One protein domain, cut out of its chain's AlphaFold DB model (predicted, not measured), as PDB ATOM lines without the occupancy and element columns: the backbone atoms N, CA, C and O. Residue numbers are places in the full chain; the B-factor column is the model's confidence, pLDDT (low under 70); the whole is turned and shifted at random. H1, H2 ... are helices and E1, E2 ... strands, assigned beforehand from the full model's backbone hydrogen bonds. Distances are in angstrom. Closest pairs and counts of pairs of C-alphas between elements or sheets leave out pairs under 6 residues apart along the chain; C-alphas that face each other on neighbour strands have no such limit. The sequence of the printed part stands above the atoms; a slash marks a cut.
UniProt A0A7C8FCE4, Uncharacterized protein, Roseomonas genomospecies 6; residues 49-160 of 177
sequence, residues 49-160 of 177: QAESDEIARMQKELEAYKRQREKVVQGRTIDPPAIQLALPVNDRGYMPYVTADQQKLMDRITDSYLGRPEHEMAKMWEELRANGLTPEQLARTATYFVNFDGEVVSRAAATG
ATOM      1  N   GLN A  49     175.974 116.034 153.664       76.31
ATOM      2  CA  GLN A  49     175.651 115.968 152.238       76.31
ATOM      3  C   GLN A  49     174.199 116.399 151.976       76.31
ATOM      4  O   GLN A  49     173.945 117.204 151.081       76.31
ATOM      5  N   ALA A  50     173.249 115.912 152.782       81.12
ATOM      6  CA  ALA A  50     171.838 116.269 152.656       81.12
ATOM      7  C   ALA A  50     171.583 117.761 152.935       81.12
ATOM      8  O   ALA A  50     170.809 118.395 152.218       81.12
ATOM      9  N   GLU A  51     172.254 118.342 153.934       83.12
ATOM     10  CA  GLU A  51     172.185 119.782 154.211       83.12
ATOM     11  C   GLU A  51     172.753 120.614 153.055       83.12
ATOM     12  O   GLU A  51     172.159 121.620 152.667       83.12
ATOM     13  N   SER A  52     173.867 120.172 152.468       84.44
ATOM     14  CA  SER A  52     174.494 120.841 151.322       84.44
ATOM     15  C   SER A  52     173.592 120.823 150.083       84.44
ATOM     16  O   SER A  52     173.430 121.847 149.415       84.44
ATOM     17  N   ASP A  53     172.956 119.683 149.802       89.25
ATOM     18  CA  ASP A  53     172.003 119.546 148.697       89.25
ATOM     19  C   ASP A  53     170.772 120.443 148.892       89.25
ATOM     20  O   ASP A  53     170.296 121.064 147.937       89.25
ATOM     21  N   GLU A  54     170.264 120.550 150.122       88.94
ATOM     22  CA  GLU A  54     169.142 121.431 150.457       88.94
ATOM     23  C   GLU A  54     169.515 122.908 150.284       88.94
ATOM     24  O   GLU A  54     168.797 123.673 149.635       88.94
ATOM     25  N   ILE A  55     170.691 123.305 150.775       89.69
ATOM     26  CA  ILE A  55     171.232 124.655 150.595       89.69
ATOM     27  C   ILE A  55     171.354 125.009 149.109       89.69
ATOM     28  O   ILE A  55     170.952 126.104 148.699       89.69
ATOM     29  N   ALA A  56     171.850 124.089 148.281       90.44
ATOM     30  CA  ALA A  56     171.959 124.297 146.840       90.44
ATOM     31  C   ALA A  56     170.584 124.476 146.169       90.44
ATOM     32  O   ALA A  56     170.422 125.337 145.297       90.44
ATOM     33  N   ARG A  57     169.570 123.706 146.589       92.88
ATOM     34  CA  ARG A  57     168.191 123.852 146.092       92.88
ATOM     35  C   ARG A  57     167.610 125.212 146.454       92.88
ATOM     36  O   ARG A  57     167.151 125.923 145.560       92.88
ATOM     37  N   MET A  58     167.703 125.612 147.721       92.31
ATOM     38  CA  MET A  58     167.187 126.900 148.190       92.31
ATOM     39  C   MET A  58     167.819 128.090 147.458       92.31
ATOM     40  O   MET A  58     167.117 129.041 147.109       92.31
ATOM     41  N   GLN A  59     169.135 128.059 147.229       90.88
ATOM     42  CA  GLN A  59     169.833 129.117 146.490       90.88
ATOM     43  C   GLN A  59     169.357 129.183 145.039       90.88
ATOM     44  O   GLN A  59     169.012 130.256 144.542       90.88
ATOM     45  N   LYS A  60     169.246 128.026 144.378       92.81
ATOM     46  CA  LYS A  60     168.746 127.938 143.003       92.81
ATOM     47  C   LYS A  60     167.320 128.473 142.874       92.81
ATOM     48  O   LYS A  60     167.020 129.186 141.917       92.81
ATOM     49  N   GLU A  61     166.441 128.139 143.813       92.81
ATOM     50  CA  GLU A  61     165.062 128.630 143.828       92.81
ATOM     51  C   GLU A  61     164.989 130.143 144.028       92.81
ATOM     52  O   GLU A  61     164.239 130.826 143.325       92.81
ATOM     53  N   LEU A  62     165.790 130.676 144.950       90.69
ATOM     54  CA  LEU A  62     165.835 132.106 145.224       90.69
ATOM     55  C   LEU A  62     166.400 132.893 144.038       90.69
ATOM     56  O   LEU A  62     165.835 133.919 143.660       90.69
ATOM     57  N   GLU A  63     167.460 132.405 143.397       91.62
ATOM     58  CA  GLU A  63     167.978 132.996 142.162       91.62
ATOM     59  C   GLU A  63     166.958 132.957 141.024       91.62
ATOM     60  O   GLU A  63     166.765 133.955 140.324       91.62
ATOM     61  N   ALA A  64     166.300 131.812 140.821       93.19
ATOM     62  CA  ALA A  64     165.279 131.667 139.792       93.19
ATOM     63  C   ALA A  64     164.137 132.665 140.016       93.19
ATOM     64  O   ALA A  64     163.705 133.332 139.072       93.19
ATOM     65  N   TYR A  65     163.709 132.821 141.270       91.12
ATOM     66  CA  TYR A  65     162.701 133.802 141.640       91.12
ATOM     67  C   TYR A  65     163.168 135.238 141.382       91.12
ATOM     68  O   TYR A  65     162.451 135.994 140.727       91.12
ATOM     69  N   LYS A  66     164.385 135.609 141.799       89.38
ATOM     70  CA  LYS A  66     164.952 136.945 141.543       89.38
ATOM     71  C   LYS A  66     165.000 137.272 140.049       89.38
ATOM     72  O   LYS A  66     164.527 138.333 139.649       89.38
ATOM     73  N   ARG A  67     165.468 136.339 139.208       90.38
ATOM     74  CA  ARG A  67     165.477 136.510 137.740       90.38
ATOM     75  C   ARG A  67     164.070 136.667 137.165       90.38
ATOM     76  O   ARG A  67     163.863 137.442 136.235       90.38
ATOM     77  N   GLN A  68     163.091 135.921 137.679       89.00
ATOM     78  CA  GLN A  68     161.697 136.077 137.263       89.00
ATOM     79  C   GLN A  68     161.156 137.450 137.668       89.00
ATOM     80  O   GLN A  68     160.491 138.111 136.868       89.00
ATOM     81  N   ARG A  69     161.455 137.888 138.893       86.19
ATOM     82  CA  ARG A  69     160.986 139.161 139.420       86.19
ATOM     83  C   ARG A  69     161.573 140.342 138.659       86.19
ATOM     84  O   ARG A  69     160.827 141.249 138.313       86.19
ATOM     85  N   GLU A  70     162.859 140.300 138.335       86.44
ATOM     86  CA  GLU A  70     163.529 141.333 137.544       86.44
ATOM     87  C   GLU A  70     162.837 141.554 136.191       86.44
ATOM     88  O   GLU A  70     162.527 142.689 135.839       86.44
ATOM     89  N   LYS A  71     162.472 140.477 135.481       85.62
ATOM     90  CA  LYS A  71     161.707 140.572 134.224       85.62
ATOM     91  C   LYS A  71     160.347 141.243 134.412       85.62
ATOM     92  O   LYS A  71     159.916 142.013 133.560       85.62
ATOM     93  N   VAL A  72     159.662 140.942 135.516       82.12
ATOM     94  CA  VAL A  72     158.369 141.562 135.841       82.12
ATOM     95  C   VAL A  72     158.543 143.049 136.144       82.12
ATOM     96  O   VAL A  72     157.722 143.840 135.696       82.12
ATOM     97  N   VAL A  73     159.598 143.439 136.868       81.38
ATOM     98  CA  VAL A  73     159.891 144.849 137.181       81.38
ATOM     99  C   VAL A  73     160.261 145.630 135.925       81.38
ATOM    100  O   VAL A  73     159.703 146.697 135.712       81.38
ATOM    101  N   GLN A  74     161.112 145.080 135.055       80.44
ATOM    102  CA  GLN A  74     161.499 145.720 133.789       80.44
ATOM    103  C   GLN A  74     160.297 146.022 132.874       80.44
ATOM    104  O   GLN A  74     160.360 146.936 132.058       80.44
ATOM    105  N   GLY A  75     159.201 145.267 133.001       77.12
ATOM    106  CA  GLY A  75     157.964 145.494 132.251       77.12
ATOM    107  C   GLY A  75     156.983 146.488 132.887       77.12
ATOM    108  O   GLY A  75     155.922 146.724 132.308       77.12
ATOM    109  N   ARG A  76     157.270 147.040 134.075       75.81
ATOM    110  CA  ARG A  76     156.361 147.952 134.795       75.81
ATOM    111  C   ARG A  76     156.679 149.419 134.507       75.81
ATOM    112  O   ARG A  76     157.820 149.800 134.303       75.81
ATOM    113  N   THR A  77     155.636 150.250 134.535       73.00
ATOM    114  CA  THR A  77     155.737 151.719 134.406       73.00
ATOM    115  C   THR A  77     155.975 152.415 135.751       73.00
ATOM    116  O   THR A  77     156.366 153.576 135.779       73.00
ATOM    117  N   ILE A  78     155.708 151.723 136.861       70.88
ATOM    118  CA  ILE A  78     155.856 152.237 138.225       70.88
ATOM    119  C   ILE A  78     156.808 151.307 138.971       70.88
ATOM    120  O   ILE A  78     156.562 150.096 139.037       70.88
ATOM    121  N   ASP A  79     157.865 151.884 139.536       69.12
ATOM    122  CA  ASP A  79     158.845 151.146 140.322       69.12
ATOM    123  C   ASP A  79     158.237 150.664 141.646       69.12
ATOM    124  O   ASP A  79     157.538 151.429 142.320       69.12
ATOM    125  N   PRO A  80     158.482 149.403 142.045       65.25
ATOM    126  CA  PRO A  80     158.042 148.908 143.340       65.25
ATOM    127  C   PRO A  80     158.691 149.708 144.481       65.25
ATOM    128  O   PRO A  80     159.855 150.097 144.360       65.25
ATOM    129  N   PRO A  81     157.985 149.939 145.605       66.31
ATOM    130  CA  PRO A  81     158.589 150.606 146.746       66.31
ATOM    131  C   PRO A  81     159.786 149.792 147.252       66.31
ATOM    132  O   PRO A  81     159.682 148.597 147.528       66.31
ATOM    133  N   ALA A  82     160.937 150.456 147.356       66.00
ATOM    134  CA  ALA A  82     162.163 149.857 147.858       66.00
ATOM    135  C   ALA A  82     162.101 149.775 149.388       66.00
ATOM    136  O   ALA A  82     162.444 150.724 150.096       66.00
ATOM    137  N   ILE A  83     161.643 148.637 149.907       64.00
ATOM    138  CA  ILE A  83     161.679 148.370 151.342       64.00
ATOM    139  C   ILE A  83     163.077 147.881 151.712       64.00
ATOM    140  O   ILE A  83     163.512 146.812 151.288       64.00
ATOM    141  N   GLN A  84     163.774 148.661 152.534       68.62
ATOM    142  CA  GLN A  84     165.029 148.243 153.147       68.62
ATOM    143  C   GLN A  84     164.724 147.575 154.489       68.62
ATOM    144  O   GLN A  84     164.319 148.238 155.442       68.62
ATOM    145  N   LEU A  85     164.911 146.258 154.563       74.94
ATOM    146  CA  LEU A  85     164.902 145.529 155.829       74.94
ATOM    147  C   LEU A  85     166.330 145.422 156.357       74.94
ATOM    148  O   LEU A  85     167.183 144.784 155.742       74.94
ATOM    149  N   ALA A  86     166.578 146.017 157.520       76.69
ATOM    150  CA  ALA A  86     167.826 145.829 158.243       76.69
ATOM    151  C   ALA A  86     167.769 144.493 158.996       76.69
ATOM    152  O   ALA A  86     167.323 144.439 160.139       76.69
ATOM    153  N   LEU A  87     168.167 143.403 158.336       81.06
ATOM    154  CA  LEU A  87     168.268 142.097 158.986       81.06
ATOM    155  C   LEU A  87     169.372 142.146 160.054       81.06
ATOM    156  O   LEU A  87     170.488 142.566 159.738       81.06
ATOM    157  N   PRO A  88     169.094 141.740 161.306       82.12
ATOM    158  CA  PRO A  88     170.091 141.801 162.358       82.12
ATOM    159  C   PRO A  88     171.199 140.790 162.067       82.12
ATOM    160  O   PRO A  88     170.946 139.632 161.723       82.12
ATOM    161  N   VAL A  89     172.432 141.251 162.223       84.81
ATOM    162  CA  VAL A  89     173.628 140.422 162.135       84.81
ATOM    163  C   VAL A  89     173.908 139.860 163.526       84.81
ATOM    164  O   VAL A  89     173.779 140.580 164.517       84.81
ATOM    165  N   ASN A  90     174.261 138.580 163.627       83.69
ATOM    166  CA  ASN A  90     174.691 138.018 164.908       83.69
ATOM    167  C   ASN A  90     176.112 138.492 165.286       83.69
ATOM    168  O   ASN A  90     176.828 139.056 164.460       83.69
ATOM    169  N   ASP A  91     176.558 138.206 166.514       81.69
ATOM    170  CA  ASP A  91     177.890 138.608 167.015       81.69
ATOM    171  C   ASP A  91     179.065 138.068 166.180       81.69
ATOM    172  O   ASP A  91     180.195 138.540 166.290       81.69
ATOM    173  N   ARG A  92     178.807 137.058 165.342       82.88
ATOM    174  CA  ARG A  92     179.786 136.419 164.459       82.88
ATOM    175  C   ARG A  92     179.690 136.901 163.013       82.88
ATOM    176  O   ARG A  92     180.420 136.391 162.170       82.88
ATOM    177  N   GLY A  93     178.812 137.861 162.723       84.56
ATOM    178  CA  GLY A  93     178.692 138.438 161.392       84.56
ATOM    179  C   GLY A  93     177.724 137.752 160.435       84.56
ATOM    180  O   GLY A  93     177.680 138.103 159.261       84.56
ATOM    181  N   TYR A  94     176.949 136.780 160.909       87.94
ATOM    182  CA  TYR A  94     176.009 136.050 160.072       87.94
ATOM    183  C   TYR A  94     174.643 136.730 160.039       87.94
ATOM    184  O   TYR A  94     174.106 137.138 161.073       87.94
ATOM    185  N   MET A  95     174.051 136.778 158.850       91.31
ATOM    186  CA  MET A  95     172.713 137.307 158.597       91.31
ATOM    187  C   MET A  95     171.713 136.172 158.376       91.31
ATOM    188  O   MET A  95     172.090 135.148 157.811       91.31
ATOM    189  N   PRO A  96     170.437 136.302 158.770       91.00
ATOM    190  CA  PRO A  96     169.436 135.291 158.449       91.00
ATOM    191  C   PRO A  96     169.252 135.158 156.932       91.00
ATOM    192  O   PRO A  96     169.101 136.158 156.226       91.00
ATOM    193  N   TYR A  97     169.244 133.921 156.432       90.94
ATOM    194  CA  TYR A  97     168.946 133.645 155.030       90.94
ATOM    195  C   TYR A  97     167.435 133.734 154.799       90.94
ATOM    196  O   TYR A  97     166.656 133.026 155.438       90.94
ATOM    197  N   VAL A  98     167.027 134.601 153.873       90.62
ATOM    198  CA  VAL A  98     165.631 134.730 153.441       90.62
ATOM    199  C   VAL A  98     165.389 133.730 152.320       90.62
ATOM    200  O   VAL A  98     166.086 133.767 151.313       90.62
ATOM    201  N   THR A  99     164.415 132.836 152.469       90.88
ATOM    202  CA  THR A  99     164.111 131.830 151.440       90.88
ATOM    203  C   THR A  99     163.325 132.425 150.270       90.88
ATOM    204  O   THR A  99     162.750 133.512 150.361       90.88
ATOM    205  N   ALA A 100     163.248 131.691 149.155       91.50
ATOM    206  CA  ALA A 100     162.476 132.115 147.988       91.50
ATOM    207  C   ALA A 100     161.000 132.383 148.330       91.50
ATOM    208  O   ALA A 100     160.412 133.331 147.816       91.50
ATOM    209  N   ASP A 101     160.398 131.583 149.209       90.88
ATOM    210  CA  ASP A 101     158.994 131.746 149.593       90.88
ATOM    211  C   ASP A 101     158.762 132.941 150.518       90.88
ATOM    212  O   ASP A 101     157.777 133.663 150.348       90.88
ATOM    213  N   GLN A 102     159.694 133.211 151.437       90.75
ATOM    214  CA  GLN A 102     159.667 134.430 152.245       90.75
ATOM    215  C   GLN A 102     159.817 135.672 151.360       90.75
ATOM    216  O   GLN A 102     159.032 136.611 151.491       90.75
ATOM    217  N   GLN A 103     160.750 135.647 150.400       90.38
ATOM    218  CA  GLN A 103     160.920 136.734 149.437       90.38
ATOM    219  C   GLN A 103     159.657 136.929 148.582       90.38
ATOM    220  O   GLN A 103     159.191 138.053 148.440       90.38
ATOM    221  N   LYS A 104     159.043 135.849 148.074       91.69
ATOM    222  CA  LYS A 104     157.771 135.913 147.328       91.69
ATOM    223  C   LYS A 104     156.651 136.553 148.136       91.69
ATOM    224  O   LYS A 104     155.855 137.309 147.581       91.69
ATOM    225  N   LEU A 105     156.535 136.203 149.417       91.38
ATOM    226  CA  LEU A 105     155.502 136.748 150.292       91.38
ATOM    227  C   LEU A 105     155.734 138.238 150.548       91.38
ATOM    228  O   LEU A 105     154.799 139.029 150.439       91.38
ATOM    229  N   MET A 106     156.980 138.615 150.816       90.38
ATOM    230  CA  MET A 106     157.382 139.999 151.025       90.38
ATOM    231  C   MET A 106     157.125 140.852 149.780       90.38
ATOM    232  O   MET A 106     156.492 141.901 149.877       90.38
ATOM    233  N   ASP A 107     157.518 140.364 148.603       89.12
ATOM    234  CA  ASP A 107     157.288 141.034 147.325       89.12
ATOM    235  C   ASP A 107     155.792 141.130 147.005       89.12
ATOM    236  O   ASP A 107     155.344 142.153 146.501       89.12
ATOM    237  N   ARG A 108     154.993 140.101 147.324       90.56
ATOM    238  CA  ARG A 108     153.531 140.125 147.138       90.56
ATOM    239  C   ARG A 108     152.865 141.190 148.003       90.56
ATOM    240  O   ARG A 108     152.000 141.903 147.502       90.56
ATOM    241  N   ILE A 109     153.234 141.262 149.284       90.69
ATOM    242  CA  ILE A 109     152.723 142.289 150.198       90.69
ATOM    243  C   ILE A 109     153.163 143.656 149.676       90.69
ATOM    244  O   ILE A 109     152.332 144.509 149.424       90.69
ATOM    245  N   THR A 110     154.442 143.842 149.373       88.00
ATOM    246  CA  THR A 110     154.976 145.117 148.871       88.00
ATOM    247  C   THR A 110     154.302 145.570 147.568       88.00
ATOM    248  O   THR A 110     153.918 146.731 147.423       88.00
ATOM    249  N   ASP A 111     154.091 144.647 146.627       86.94
ATOM    250  CA  ASP A 111     153.421 144.913 145.352       86.94
ATOM    251  C   ASP A 111     151.946 145.308 145.520       86.94
ATOM    252  O   ASP A 111     151.445 146.113 144.734       86.94
ATOM    253  N   SER A 112     151.230 144.767 146.514       88.12
ATOM    254  CA  SER A 112     149.813 145.103 146.742       88.12
ATOM    255  C   SER A 112     149.619 146.544 147.236       88.12
ATOM    256  O   SER A 112     148.525 147.113 147.109       88.12
ATOM    257  N   TYR A 113     150.701 147.143 147.744       86.88
ATOM    258  CA  TYR A 113     150.770 148.527 148.193       86.88
ATOM    259  C   TYR A 113     151.380 149.487 147.164       86.88
ATOM    260  O   TYR A 113     151.502 150.685 147.428       86.88
ATOM    261  N   LEU A 114     151.684 149.013 145.955       84.25
ATOM    262  CA  LEU A 114     152.170 149.861 144.872       84.25
ATOM    263  C   LEU A 114     151.148 150.951 144.506       84.25
ATOM    264  O   LEU A 114     149.993 150.659 144.202       84.25
ATOM    265  N   GLY A 115     151.577 152.216 144.520       78.25
ATOM    266  CA  GLY A 115     150.720 153.365 144.201       78.25
ATOM    267  C   GLY A 115     149.707 153.732 145.293       78.25
ATOM    268  O   GLY A 115     148.908 154.649 145.091       78.25
ATOM    269  N   ARG A 116     149.734 153.052 146.447       84.12
ATOM    270  CA  ARG A 116     148.933 153.434 147.614       84.12
ATOM    271  C   ARG A 116     149.569 154.620 148.346       84.12
ATOM    272  O   ARG A 116     150.792 154.771 148.333       84.12
ATOM    273  N   PRO A 117     148.757 155.468 148.994       82.69
ATOM    274  CA  PRO A 117     149.265 156.606 149.750       82.69
ATOM    275  C   PRO A 117     150.046 156.164 150.997       82.69
ATOM    276  O   PRO A 117     149.790 155.106 151.570       82.69
ATOM    277  N   GLU A 118     150.971 157.013 151.452       79.06
ATOM    278  CA  GLU A 118     151.932 156.710 152.527       79.06
ATOM    279  C   GLU A 118     151.275 156.251 153.839       79.06
ATOM    280  O   GLU A 118     151.788 155.368 154.519       79.06
ATOM    281  N   HIS A 119     150.094 156.775 154.177       83.12
ATOM    282  CA  HIS A 119     149.374 156.361 155.384       83.12
ATOM    283  C   HIS A 119     148.948 154.882 155.362       83.12
ATOM    284  O   HIS A 119     148.718 154.296 156.418       83.12
ATOM    285  N   GLU A 120     148.857 154.254 154.184       86.62
ATOM    286  CA  GLU A 120     148.609 152.813 154.064       86.62
ATOM    287  C   GLU A 120     149.889 151.981 154.202       86.62
ATOM    288  O   GLU A 120     149.797 150.787 154.474       86.62
ATOM    289  N   MET A 121     151.079 152.589 154.132       83.75
ATOM    290  CA  MET A 121     152.343 151.879 154.369       83.75
ATOM    291  C   MET A 121     152.427 151.343 155.798       83.75
ATOM    292  O   MET A 121     153.021 150.295 156.027       83.75
ATOM    293  N   ALA A 122     151.780 152.000 156.766       86.44
ATOM    294  CA  ALA A 122     151.659 151.467 158.122       86.44
ATOM    295  C   ALA A 122     150.950 150.097 158.141       86.44
ATOM    296  O   ALA A 122     151.411 149.184 158.825       86.44
ATOM    297  N   LYS A 123     149.898 149.920 157.329       89.25
ATOM    298  CA  LYS A 123     149.180 148.640 157.200       89.25
ATOM    299  C   LYS A 123     150.036 147.581 156.509       89.25
ATOM    300  O   LYS A 123     150.053 146.436 156.941       89.25
ATOM    301  N   MET A 124     150.809 147.971 155.497       89.94
ATOM    302  CA  MET A 124     151.786 147.080 154.863       89.94
ATOM    303  C   MET A 124     152.790 146.534 155.890       89.94
ATOM    304  O   MET A 124     153.053 145.334 155.932       89.94
ATOM    305  N   TRP A 125     153.320 147.397 156.764       87.44
ATOM    306  CA  TRP A 125     154.218 146.979 157.845       87.44
ATOM    307  C   TRP A 125     153.538 146.067 158.871       87.44
ATOM    308  O   TRP A 125     154.165 145.135 159.379       87.44
ATOM    309  N   GLU A 126     152.261 146.302 159.172       91.50
ATOM    310  CA  GLU A 126     151.461 145.406 160.011       91.50
ATOM    311  C   GLU A 126     151.257 144.036 159.358       91.50
ATOM    312  O   GLU A 126     151.401 143.021 160.040       91.50
ATOM    313  N   GLU A 127     151.007 143.980 158.049       92.19
ATOM    314  CA  GLU A 127     150.904 142.724 157.301       92.19
ATOM    315  C   GLU A 127     152.227 141.957 157.292       92.19
ATOM    316  O   GLU A 127     152.243 140.755 157.564       92.19
ATOM    317  N   LEU A 128     153.353 142.636 157.053       90.12
ATOM    318  CA  LEU A 128     154.680 142.018 157.150       90.12
ATOM    319  C   LEU A 128     154.911 141.434 158.551       90.12
ATOM    320  O   LEU A 128     155.364 140.296 158.685       90.12
ATOM    321  N   ARG A 129     154.525 142.168 159.603       89.69
ATOM    322  CA  ARG A 129     154.619 141.706 160.995       89.69
ATOM    323  C   ARG A 129     153.718 140.513 161.291       89.69
ATOM    324  O   ARG A 129     154.158 139.575 161.955       89.69
ATOM    325  N   ALA A 130     152.487 140.520 160.791       92.12
ATOM    326  CA  ALA A 130     151.550 139.412 160.955       92.12
ATOM    327  C   ALA A 130     152.059 138.120 160.290       92.12
ATOM    328  O   ALA A 130     151.777 137.028 160.775       92.12
ATOM    329  N   ASN A 131     152.852 138.247 159.222       90.50
ATOM    330  CA  ASN A 131     153.438 137.126 158.488       90.50
ATOM    331  C   ASN A 131     154.833 136.704 158.982       90.50
ATOM    332  O   ASN A 131     155.464 135.849 158.366       90.50
ATOM    333  N   GLY A 132     155.340 137.280 160.076       88.19
ATOM    334  CA  GLY A 132     156.653 136.898 160.602       88.19
ATOM    335  C   GLY A 132     157.843 137.486 159.834       88.19
ATOM    336  O   GLY A 132     158.969 137.041 160.039       88.19
ATOM    337  N   LEU A 133     157.614 138.464 158.951       88.62
ATOM    338  CA  LEU A 133     158.629 139.052 158.066       88.62
ATOM    339  C   LEU A 133     159.317 140.286 158.674       88.62
ATOM    340  O   LEU A 133     159.930 141.074 157.955       88.62
ATOM    341  N   THR A 134     159.226 140.481 159.995       87.75
ATOM    342  CA  THR A 134     160.058 141.489 160.673       87.75
ATOM    343  C   THR A 134     161.496 140.999 160.806       87.75
ATOM    344  O   THR A 134     161.712 139.791 160.949       87.75
ATOM    345  N   PRO A 135     162.491 141.903 160.812       85.44
ATOM    346  CA  PRO A 135     163.892 141.517 160.947       85.44
ATOM    347  C   PRO A 135     164.176 140.611 162.154       85.44
ATOM    348  O   PRO A 135     164.900 139.621 162.040       85.44
ATOM    349  N   GLU A 136     163.560 140.895 163.302       86.44
ATOM    350  CA  GLU A 136     163.735 140.123 164.533       86.44
ATOM    351  C   GLU A 136     163.108 138.730 164.428       86.44
ATOM    352  O   GLU A 136     163.675 137.750 164.917       86.44
ATOM    353  N   GLN A 137     161.935 138.620 163.798       87.75
ATOM    354  CA  GLN A 137     161.269 137.334 163.589       87.75
ATOM    355  C   GLN A 137     162.010 136.483 162.560       87.75
ATOM    356  O   GLN A 137     162.203 135.290 162.805       87.75
ATOM    357  N   LEU A 138     162.494 137.084 161.471       88.50
ATOM    358  CA  LEU A 138     163.329 136.411 160.476       88.50
ATOM    359  C   LEU A 138     164.587 135.838 161.131       88.50
ATOM    360  O   LEU A 138     164.857 134.651 160.999       88.50
ATOM    361  N   ALA A 139     165.293 136.622 161.946       86.62
ATOM    362  CA  ALA A 139     166.469 136.141 162.669       86.62
ATOM    363  C   ALA A 139     166.159 135.008 163.659       86.62
ATOM    364  O   ALA A 139     166.894 134.024 163.746       86.62
ATOM    365  N   ARG A 140     165.044 135.109 164.392       87.06
ATOM    366  CA  ARG A 140     164.632 134.085 165.365       87.06
ATOM    367  C   ARG A 140     164.177 132.785 164.721       87.06
ATOM    368  O   ARG A 140     164.349 131.733 165.340       87.06
ATOM    369  N   THR A 141     163.616 132.831 163.517       86.81
ATOM    370  CA  THR A 141     163.035 131.667 162.821       86.81
ATOM    371  C   THR A 141     163.930 131.092 161.725       86.81
ATOM    372  O   THR A 141     163.718 129.955 161.323       86.81
ATOM    373  N   ALA A 142     164.974 131.808 161.297       87.69
ATOM    374  CA  ALA A 142     165.871 131.375 160.229       87.69
ATOM    375  C   ALA A 142     166.604 130.064 160.554       87.69
ATOM    376  O   ALA A 142     167.360 129.973 161.526       87.69
ATOM    377  N   THR A 143     166.412 129.046 159.724       90.56
ATOM    378  CA  THR A 143     167.151 127.776 159.819       90.56
ATOM    379  C   THR A 143     168.570 127.905 159.265       90.56
ATOM    380  O   THR A 143     169.486 127.238 159.746       90.56
ATOM    381  N   TYR A 144     168.755 128.804 158.300       91.44
ATOM    382  CA  TYR A 144     170.008 129.034 157.596       91.44
ATOM    383  C   TYR A 144     170.423 130.496 157.688       91.44
ATOM    384  O   TYR A 144     169.592 131.391 157.857       91.44
ATOM    385  N   PHE A 145     171.719 130.730 157.580       92.56
ATOM    386  CA  PHE A 145     172.337 132.035 157.711       92.56
ATOM    387  C   PHE A 145     173.373 132.236 156.615       92.56
ATOM    388  O   PHE A 145     173.939 131.270 156.124       92.56
ATOM    389  N   VAL A 146     173.636 133.484 156.258       91.50
ATOM    390  CA  VAL A 146     174.647 133.879 155.279       91.50
ATOM    391  C   VAL A 146     175.837 134.473 156.020       91.50
ATOM    392  O   VAL A 146     175.639 135.304 156.908       91.50
ATOM    393  N   ASN A 147     177.051 134.031 155.695       90.12
ATOM    394  CA  ASN A 147     178.287 134.630 156.209       90.12
ATOM    395  C   ASN A 147     178.681 135.890 155.408       90.12
ATOM    396  O   ASN A 147     178.016 136.273 154.447       90.12
ATOM    397  N   PHE A 148     179.786 136.537 155.785       85.25
ATOM    398  CA  PHE A 148     180.309 137.690 155.040       85.25
ATOM    399  C   PHE A 148     180.784 137.349 153.623       85.25
ATOM    400  O   PHE A 148     180.764 138.218 152.755       85.25
ATOM    401  N   ASP A 149     181.177 136.098 153.390       85.81
ATOM    402  CA  ASP A 149     181.615 135.599 152.086       85.81
ATOM    403  C   ASP A 149     180.433 135.277 151.148       85.81
ATOM    404  O   ASP A 149     180.629 134.977 149.971       85.81
ATOM    405  N   GLY A 150     179.190 135.377 151.639       84.31
ATOM    406  CA  GLY A 150     177.969 135.084 150.886       84.31
ATOM    407  C   GLY A 150     177.548 133.610 150.893       84.31
ATOM    408  O   GLY A 150     176.571 133.254 150.237       84.31
ATOM    409  N   GLU A 151     178.239 132.752 151.638       89.31
ATOM    410  CA  GLU A 151     177.915 131.336 151.787       89.31
ATOM    411  C   GLU A 151     176.767 131.125 152.775       89.31
ATOM    412  O   GLU A 151     176.713 131.725 153.854       89.31
ATOM    413  N   VAL A 152     175.859 130.220 152.413       91.12
ATOM    414  CA  VAL A 152     174.730 129.825 153.254       91.12
ATOM    415  C   VAL A 152     175.146 128.652 154.140       91.12
ATOM    416  O   VAL A 152     175.557 127.609 153.642       91.12
ATOM    417  N   VAL A 153     175.000 128.809 155.452       89.69
ATOM    418  CA  VAL A 153     175.327 127.811 156.474       89.69
ATOM    419  C   VAL A 153     174.125 127.533 157.375       89.69
ATOM    420  O   VAL A 153     173.202 128.343 157.483       89.69
ATOM    421  N   SER A 154     174.124 126.394 158.064       89.75
ATOM    422  CA  SER A 154     173.083 126.075 159.042       89.75
ATOM    423  C   SER A 154     173.165 126.971 160.287       89.75
ATOM    424  O   SER A 154     174.219 127.514 160.639       89.75
ATOM    425  N   ARG A 155     172.047 127.101 161.014       88.69
ATOM    426  CA  ARG A 155     171.991 127.818 162.299       88.69
ATOM    427  C   ARG A 155     173.070 127.353 163.273       88.69
ATOM    428  O   ARG A 155     173.674 128.193 163.931       88.69
ATOM    429  N   ALA A 156     173.307 126.045 163.371       85.44
ATOM    430  CA  ALA A 156     174.289 125.484 164.296       85.44
ATOM    431  C   ALA A 156     175.714 125.970 163.986       85.44
ATOM    432  O   ALA A 156     176.453 126.330 164.906       85.44
ATOM    433  N   ALA A 157     176.069 126.047 162.699       84.94
ATOM    434  CA  ALA A 157     177.340 126.603 162.246       84.94
ATOM    435  C   ALA A 157     177.430 128.115 162.521       84.94
ATOM    436  O   ALA A 157     178.459 128.592 163.003       84.94
ATOM    437  N   ALA A 158     176.343 128.864 162.302       84.12
ATOM    438  CA  ALA A 158     176.296 130.313 162.511       84.12
ATOM    439  C   ALA A 158     176.365 130.725 163.992       84.12
ATOM    440  O   ALA A 158     177.057 131.683 164.336       84.12
ATOM    441  N   THR A 159     175.702 130.000 164.896       82.56
ATOM    442  CA  THR A 159     175.665 130.324 166.337       82.56
ATOM    443  C   THR A 159     176.789 129.680 167.145       82.56
ATOM    444  O   THR A 159     176.894 129.928 168.342       82.56
ATOM    445  N   GLY A 160     177.646 128.868 166.517       69.06
ATOM    446  CA  GLY A 160     178.726 128.161 167.214       69.06
ATOM    447  C   GLY A 160     178.220 127.020 168.099       69.06
ATOM    448  O   GLY A 160     178.940 126.546 168.970       69.06
TER     449      GLY A 160
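Overview. This is residues 49 to 160 of the 177 residues of an uncharacterized protein of Roseomonas genomospecies 6 (UniProt A0A7C8FCE4). One long helix, H1, runs along one side of an elongated domain, and the helical hairpin H2 and H3 makes two further rows, H2 next to part of H1 and H3 folding back beyond H2. Near the end where H1 begins, the small strand hairpin E1 and E2 sits beside residues 51 to 59 of H1, with H5 directly after it. The printed part has 112 residues, with named elements in the order H1 H2 H3 H4 E1 E2 H5, mostly helix; the sheet E1 - E2 is antiparallel. It is only just compact, close to loose, with a radius of gyration of the C-alphas of 15.4 A and spans of 45 by 28 by 21 A.

Along the chain. Find C-alpha 49 at (175.651, 115.968, 152.238); from there H1, residues 49 to 74, runs 37.8 A. Next come H2, residues 100 to 112, 18.2 A, and H3, residues 118 to 130, 19.2 A. Then look for H4, residues 135 to 141, E1, residues 144 to 146, E2, residues 152 to 154, and H5, residues 155 to 159, ending at C-alpha 159 (175.665, 130.324, 166.337).

Arrangement. H1 touches H2 with residues 58 to 65 alone, closest at the C-alphas of Leu 62 and Ala 100, 4.4 A, at a shallow tilt of 23 degrees, the same way. H2 touches H3, closest at the C-alphas of Ile 109 and Met 124, 6.8 A, at 27 degrees, a shallow tilt, opposite ways. H4 touches no helix. In the hairpin E1 and E2, N 145 and O 153 are 2.8 A apart, within hydrogen-bond range. Every O i to N i+4 pair is within range in H1, H2, H4 and H5, and 7 of 9 in H3.

Size, cuts and confidence. The C-alphas farthest apart, Gln 49 and Pro 117, are 48.5 A apart. The printed part has no cut; the link H1 to H2 is long, and residues 70 to 77 stand free. Look for low confidence, under 70, at residues 79 to 84 and residue 160.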